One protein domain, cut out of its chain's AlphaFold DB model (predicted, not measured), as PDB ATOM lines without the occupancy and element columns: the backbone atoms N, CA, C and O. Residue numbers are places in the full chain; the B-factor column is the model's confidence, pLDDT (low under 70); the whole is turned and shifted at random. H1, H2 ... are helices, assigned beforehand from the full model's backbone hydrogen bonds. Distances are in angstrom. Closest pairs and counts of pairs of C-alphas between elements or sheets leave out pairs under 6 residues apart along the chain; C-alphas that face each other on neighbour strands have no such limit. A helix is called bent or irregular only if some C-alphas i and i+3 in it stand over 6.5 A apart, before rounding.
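AT A GLANCE: This is residues 23 to 69 of the 73 residues of the protein "CbtB-domain containing protein" of Actinobacteria bacterium (UniProt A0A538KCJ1). A long helix, H1, and a shorter one, H2, meet near the far end of H1 and make an L, with most of H1 sticking out as a long arm from residue 23 to 38. The printed part has 47 residues with two named helices, H1 then H2, and no named strand: all helix. It is loose, with a radius of gyration of the C-alphas of 13.5 A, and elongated, spanning 39 by 24 by 17 A.

IN THESE COORDINATES: H1, residues 23 to 48, begins at C-alpha 23 (74.138, 17.693, -0.612) and measures 35.2 A. It is irregular: C-alphas 45 and 48 are 7.6 A apart. H2, residues 55 to 67, measures 17.8 A and ends at C-alpha 67 (37.381, 9.597, -11.383).

HOW THE PARTS SIT: H1 touches H2 with residues 45 to 46 alone, and H2 touches H1 with residues 57 to 61 alone. The closest C-alphas, of Glu 45 and His 58, are 6.6 A apart. Their lines are about perpendicular, at 83 degrees. In H2 every O i to N i+4 pair is within hydrogen-bond range; in H1, 16 of 22 are.

THE WHOLE: The C-alphas farthest apart, of Arg 23 and Gly 69, are 42.0 A apart. The printed part has no cut, and the link from H1 to H2 is short. Residues 63 to 69, of which 63 to 67 belong to H2, stand free. Residues 45 to 55 have pLDDT under 70.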
ATOM      1  N   ARG A  23      74.697  18.792   0.193       93.81
ATOM      2  CA  ARG A  23      74.138  17.693  -0.612       93.81
ATOM      3  C   ARG A  23      73.302  16.712   0.213       93.81
ATOM      4  O   ARG A  23      72.357  16.134  -0.310       93.81
ATOM      5  N   GLU A  24      73.642  16.528   1.486       94.56
ATOM      6  CA  GLU A  24      72.947  15.612   2.398       94.56
ATOM      7  C   GLU A  24      71.555  16.143   2.766       94.56
ATOM      8  O   GLU A  24      70.695  15.380   3.196       94.56
ATOM      9  N   LEU A  25      71.297  17.434   2.530       95.50
ATOM     10  CA  LEU A  25      69.989  18.054   2.731       95.50
ATOM     11  C   LEU A  25      69.017  17.784   1.578       95.50
ATOM     12  O   LEU A  25      67.822  18.010   1.741       95.50
ATOM     13  N   TRP A  26      69.490  17.304   0.422       96.81
ATOM     14  CA  TRP A  26      68.652  17.155  -0.770       96.81
ATOM     15  C   TRP A  26      67.422  16.256  -0.558       96.81
ATOM     16  O   TRP A  26      66.318  16.689  -0.893       96.81
ATOM     17  N   PRO A  27      67.535  15.062   0.064       96.31
ATOM     18  CA  PRO A  27      66.367  14.223   0.330       96.31
ATOM     19  C   PRO A  27      65.355  14.907   1.256       96.31
ATOM     20  O   PRO A  27      64.150  14.807   1.041       96.31
ATOM     21  N   TRP A  28      65.839  15.653   2.252       97.19
ATOM     22  CA  TRP A  28      64.998  16.391   3.194       97.19
ATOM     23  C   TRP A  28      64.296  17.573   2.529       97.19
ATOM     24  O   TRP A  28      63.113  17.792   2.768       97.19
ATOM     25  N   ALA A  29      64.991  18.296   1.652       96.94
ATOM     26  CA  ALA A  29      64.407  19.379   0.872       96.94
ATOM     27  C   ALA A  29      63.282  18.864  -0.037       96.94
ATOM     28  O   ALA A  29      62.200  19.447  -0.060       96.94
ATOM     29  N   LEU A  30      63.504  17.739  -0.726       97.75
ATOM     30  CA  LEU A  30      62.476  17.091  -1.543       97.75
ATOM     31  C   LEU A  30      61.290  16.613  -0.702       97.75
ATOM     32  O   LEU A  30      60.144  16.795  -1.102       97.75
ATOM     33  N   PHE A  31      61.555  16.038   0.471       97.81
ATOM     34  CA  PHE A  31      60.506  15.599   1.386       97.81
ATOM     35  C   PHE A  31      59.645  16.771   1.871       97.81
ATOM     36  O   PHE A  31      58.421  16.717   1.780       97.81
ATOM     37  N   VAL A  32      60.274  17.862   2.316       98.06
ATOM     38  CA  VAL A  32      59.566  19.082   2.724       98.06
ATOM     39  C   VAL A  32      58.779  19.669   1.553       98.06
ATOM     40  O   VAL A  32      57.615  20.015   1.726       98.06
ATOM     41  N   LEU A  33      59.359  19.728   0.353       97.62
ATOM     42  CA  LEU A  33      58.665  20.207  -0.842       97.62
ATOM     43  C   LEU A  33      57.433  19.353  -1.175       97.62
ATOM     44  O   LEU A  33      56.378  19.899  -1.498       97.62
ATOM     45  N   ALA A  34      57.538  18.027  -1.059       96.62
ATOM     46  CA  ALA A  34      56.416  17.119  -1.267       96.62
ATOM     47  C   ALA A  34      55.304  17.350  -0.232       96.62
ATOM     48  O   ALA A  34      54.134  17.439  -0.602       96.62
ATOM     49  N   LEU A  35      55.661  17.527   1.046       95.94
ATOM     50  CA  LEU A  35      54.695  17.857   2.098       95.94
ATOM     51  C   LEU A  35      54.015  19.205   1.852       95.94
ATOM     52  O   LEU A  35      52.795  19.297   1.954       95.94
ATOM     53  N   LEU A  36      54.775  20.240   1.487       93.81
ATOM     54  CA  LEU A  36      54.225  21.554   1.153       93.81
ATOM     55  C   LEU A  36      53.265  21.468  -0.039       93.81
ATOM     56  O   LEU A  36      52.187  22.054   0.003       93.81
ATOM     57  N   THR A  37      53.618  20.689  -1.063       89.81
ATOM     58  CA  THR A  37      52.763  20.456  -2.236       89.81
ATOM     59  C   THR A  37      51.467  19.747  -1.847       89.81
ATOM     60  O   THR A  37      50.390  20.144  -2.293       89.81
ATOM     61  N   LEU A  38      51.539  18.737  -0.976       87.88
ATOM     62  CA  LEU A  38      50.361  18.029  -0.477       87.88
ATOM     63  C   LEU A  38      49.453  18.965   0.331       87.88
ATOM     64  O   LEU A  38      48.254  19.025   0.087       87.88
ATOM     65  N   VAL A  39      50.025  19.740   1.257       87.25
ATOM     66  CA  VAL A  39      49.268  20.690   2.088       87.25
ATOM     67  C   VAL A  39      48.634  21.790   1.237       87.25
ATOM     68  O   VAL A  39      47.478  22.137   1.463       87.25
ATOM     69  N   TYR A  40      49.341  22.315   0.234       82.81
ATOM     70  CA  TYR A  40      48.797  23.316  -0.682       82.81
ATOM     71  C   TYR A  40      47.651  22.745  -1.528       82.81
ATOM     72  O   TYR A  40      46.559  23.304  -1.550       82.81
ATOM     73  N   THR A  41      47.852  21.600  -2.178       78.62
ATOM     74  CA  THR A  41      46.835  21.030  -3.077       78.62
ATOM     75  C   THR A  41      45.589  20.537  -2.335       78.62
ATOM     76  O   THR A  41      44.478  20.752  -2.813       78.62
ATOM     77  N   VAL A  42      45.743  19.938  -1.149       77.94
ATOM     78  CA  VAL A  42      44.614  19.461  -0.329       77.94
ATOM     79  C   VAL A  42      43.954  20.602   0.455       77.94
ATOM     80  O   VAL A  42      42.730  20.678   0.521       77.94
ATOM     81  N   GLY A  43      44.744  21.489   1.065       75.75
ATOM     82  CA  GLY A  43      44.251  22.529   1.971       75.75
ATOM     83  C   GLY A  43      43.825  23.818   1.272       75.75
ATOM     84  O   GLY A  43      42.749  24.338   1.546       75.75
ATOM     85  N   ILE A  44      44.644  24.347   0.363       70.94
ATOM     86  CA  ILE A  44      44.395  25.645  -0.286       70.94
ATOM     87  C   ILE A  44      43.395  25.439  -1.434       70.94
ATOM     88  O   ILE A  44      42.304  25.999  -1.420       70.94
ATOM     89  N   GLU A  45      43.694  24.550  -2.378       68.94
ATOM     90  CA  GLU A  45      42.901  24.429  -3.612       68.94
ATOM     91  C   GLU A  45      41.600  23.618  -3.486       68.94
ATOM     92  O   GLU A  45      40.760  23.700  -4.380       68.94
ATOM     93  N   GLN A  46      41.400  22.844  -2.409       63.38
ATOM     94  CA  GLN A  46      40.240  21.943  -2.275       63.38
ATOM     95  C   GLN A  46      39.558  21.916  -0.888       63.38
ATOM     96  O   GLN A  46      38.598  21.164  -0.732       63.38
ATOM     97  N   GLY A  47      39.986  22.694   0.121       60.56
ATOM     98  CA  GLY A  47      39.484  22.486   1.497       60.56
ATOM     99  C   GLY A  47      39.308  23.699   2.418       60.56
ATOM    100  O   GLY A  47      38.396  23.678   3.240       60.56
ATOM    101  N   ALA A  48      40.135  24.746   2.326       58.09
ATOM    102  CA  ALA A  48      40.140  25.830   3.319       58.09
ATOM    103  C   ALA A  48      40.215  27.251   2.734       58.09
ATOM    104  O   ALA A  48      39.620  28.161   3.308       58.09
ATOM    105  N   SER A  49      40.913  27.474   1.613       54.97
ATOM    106  CA  SER A  49      41.053  28.817   1.027       54.97
ATOM    107  C   SER A  49      41.575  28.765  -0.413       54.97
ATOM    108  O   SER A  49      42.773  28.588  -0.604       54.97
ATOM    109  N   SER A  50      40.728  28.968  -1.426       59.50
ATOM    110  CA  SER A  50      41.191  29.046  -2.823       59.50
ATOM    111  C   SER A  50      41.929  30.369  -3.056       59.50
ATOM    112  O   SER A  50      41.322  31.438  -3.073       59.50
ATOM    113  N   LEU A  51      43.259  30.304  -3.174       60.50
ATOM    114  CA  LEU A  51      44.117  31.466  -3.456       60.50
ATOM    115  C   LEU A  51      44.432  31.602  -4.945       60.50
ATOM    116  O   LEU A  51      44.765  32.684  -5.426       60.50
ATOM    117  N   THR A  52      44.324  30.501  -5.676       60.16
ATOM    118  CA  THR A  52      44.527  30.436  -7.113       60.16
ATOM    119  C   THR A  52      43.156  30.264  -7.741       60.16
ATOM    120  O   THR A  52      42.584  29.184  -7.741       60.16
ATOM    121  N   SER A  53      42.616  31.330  -8.335       60.50
ATOM    122  CA  SER A  53      41.408  31.274  -9.175       60.50
ATOM    123  C   SER A  53      41.657  30.538 -10.508       60.50
ATOM    124  O   SER A  53      41.062  30.861 -11.536       60.50
ATOM    125  N   GLY A  54      42.642  29.639 -10.534       61.53
ATOM    126  CA  GLY A  54      43.181  29.008 -11.722       61.53
ATOM    127  C   GLY A  54      42.331  27.810 -12.102       61.53
ATOM    128  O   GLY A  54      42.456  26.748 -11.499       61.53
ATOM    129  N   ASN A  55      41.523  27.988 -13.144       66.12
ATOM    130  CA  ASN A  55      40.642  26.978 -13.732       66.12
ATOM    131  C   ASN A  55      41.289  25.583 -13.838       66.12
ATOM    132  O   ASN A  55      40.681  24.585 -13.490       66.12
ATOM    133  N   VAL A  56      42.565  25.525 -14.234       75.62
ATOM    134  CA  VAL A  56      43.262  24.270 -14.557       75.62
ATOM    135  C   VAL A  56      43.458  23.354 -13.351       75.62
ATOM    136  O   VAL A  56      43.179  22.163 -13.442       75.62
ATOM    137  N   LEU A  57      43.974  23.874 -12.233       77.00
ATOM    138  CA  LEU A  57      44.262  23.028 -11.072       77.00
ATOM    139  C   LEU A  57      42.955  22.649 -10.369       77.00
ATOM    140  O   LEU A  57      42.755  21.496 -10.004       77.00
ATOM    141  N   HIS A  58      42.022  23.597 -10.285       77.88
ATOM    142  CA  HIS A  58      40.692  23.361  -9.745       77.88
ATOM    143  C   HIS A  58      39.930  22.268 -10.513       77.88
ATOM    144  O   HIS A  58      39.424  21.339  -9.885       77.88
ATOM    145  N   GLU A  59      39.902  22.334 -11.849       80.69
ATOM    146  CA  GLU A  59      39.276  21.326 -12.716       80.69
ATOM    147  C   GLU A  59      39.999  19.981 -12.644       80.69
ATOM    148  O   GLU A  59      39.348  18.956 -12.486       80.69
ATOM    149  N   TRP A  60      41.334  19.958 -12.669       80.62
ATOM    150  CA  TRP A  60      42.087  18.702 -12.590       80.62
ATOM    151  C   TRP A  60      41.835  17.954 -11.273       80.62
ATOM    152  O   TRP A  60      41.621  16.741 -11.273       80.62
ATOM    153  N   MET A  61      41.801  18.666 -10.139       79.12
ATOM    154  CA  MET A  61      41.449  18.065  -8.847       79.12
ATOM    155  C   MET A  61      39.972  17.666  -8.777       79.12
ATOM    156  O   MET A  61      39.647  16.610  -8.227       79.12
ATOM    157  N   HIS A  62      39.079  18.500  -9.306       81.31
ATOM    158  CA  HIS A  62      37.650  18.212  -9.367       81.31
ATOM    159  C   HIS A  62      37.378  16.935 -10.185       81.31
ATOM    160  O   HIS A  62      36.706  16.027  -9.693       81.31
ATOM    161  N   ASP A  63      37.981  16.806 -11.367       87.75
ATOM    162  CA  ASP A  63      37.884  15.632 -12.240       87.75
ATOM    163  C   ASP A  63      38.534  14.400 -11.611       87.75
ATOM    164  O   ASP A  63      37.984  13.302 -11.681       87.75
ATOM    165  N   GLY A  64      39.663  14.566 -10.918       85.81
ATOM    166  CA  GLY A  64      40.289  13.493 -10.148       85.81
ATOM    167  C   GLY A  64      39.359  12.921  -9.072       85.81
ATOM    168  O   GLY A  64      39.274  11.704  -8.910       85.81
ATOM    169  N   ARG A  65      38.606  13.777  -8.369       82.19
ATOM    170  CA  ARG A  65      37.617  13.341  -7.372       82.19
ATOM    171  C   ARG A  65      36.468  12.557  -8.020       82.19
ATOM    172  O   ARG A  65      36.100  11.501  -7.503       82.19
ATOM    173  N   HIS A  66      35.975  13.011  -9.173       87.38
ATOM    174  CA  HIS A  66      34.974  12.279  -9.962       87.38
ATOM    175  C   HIS A  66      35.495  10.927 -10.472       87.38
ATOM    176  O   HIS A  66      34.781   9.931 -10.382       87.38
ATOM    177  N   LEU A  67      36.748  10.853 -10.944       87.62
ATOM    178  CA  LEU A  67      37.381   9.597 -11.383       87.62
ATOM    179  C   LEU A  67      37.521   8.576 -10.249       87.62
ATOM    180  O   LEU A  67      37.431   7.373 -10.484       87.62
ATOM    181  N   LEU A  68      37.713   9.045  -9.016       87.31
ATOM    182  CA  LEU A  68      37.743   8.204  -7.819       87.31
ATOM    183  C   LEU A  68      36.335   7.837  -7.306       87.31
ATOM    184  O   LEU A  68      36.215   7.168  -6.280       87.31
ATOM    185  N   GLY A  69      35.274   8.243  -8.013       83.06
ATOM    186  CA  GLY A  69      33.884   7.901  -7.707       83.06
ATOM    187  C   GLY A  69      33.261   8.730  -6.583       83.06
ATOM    188  O   GLY A  69      32.166   8.407  -6.122       83.06
TER     189      GLY A  69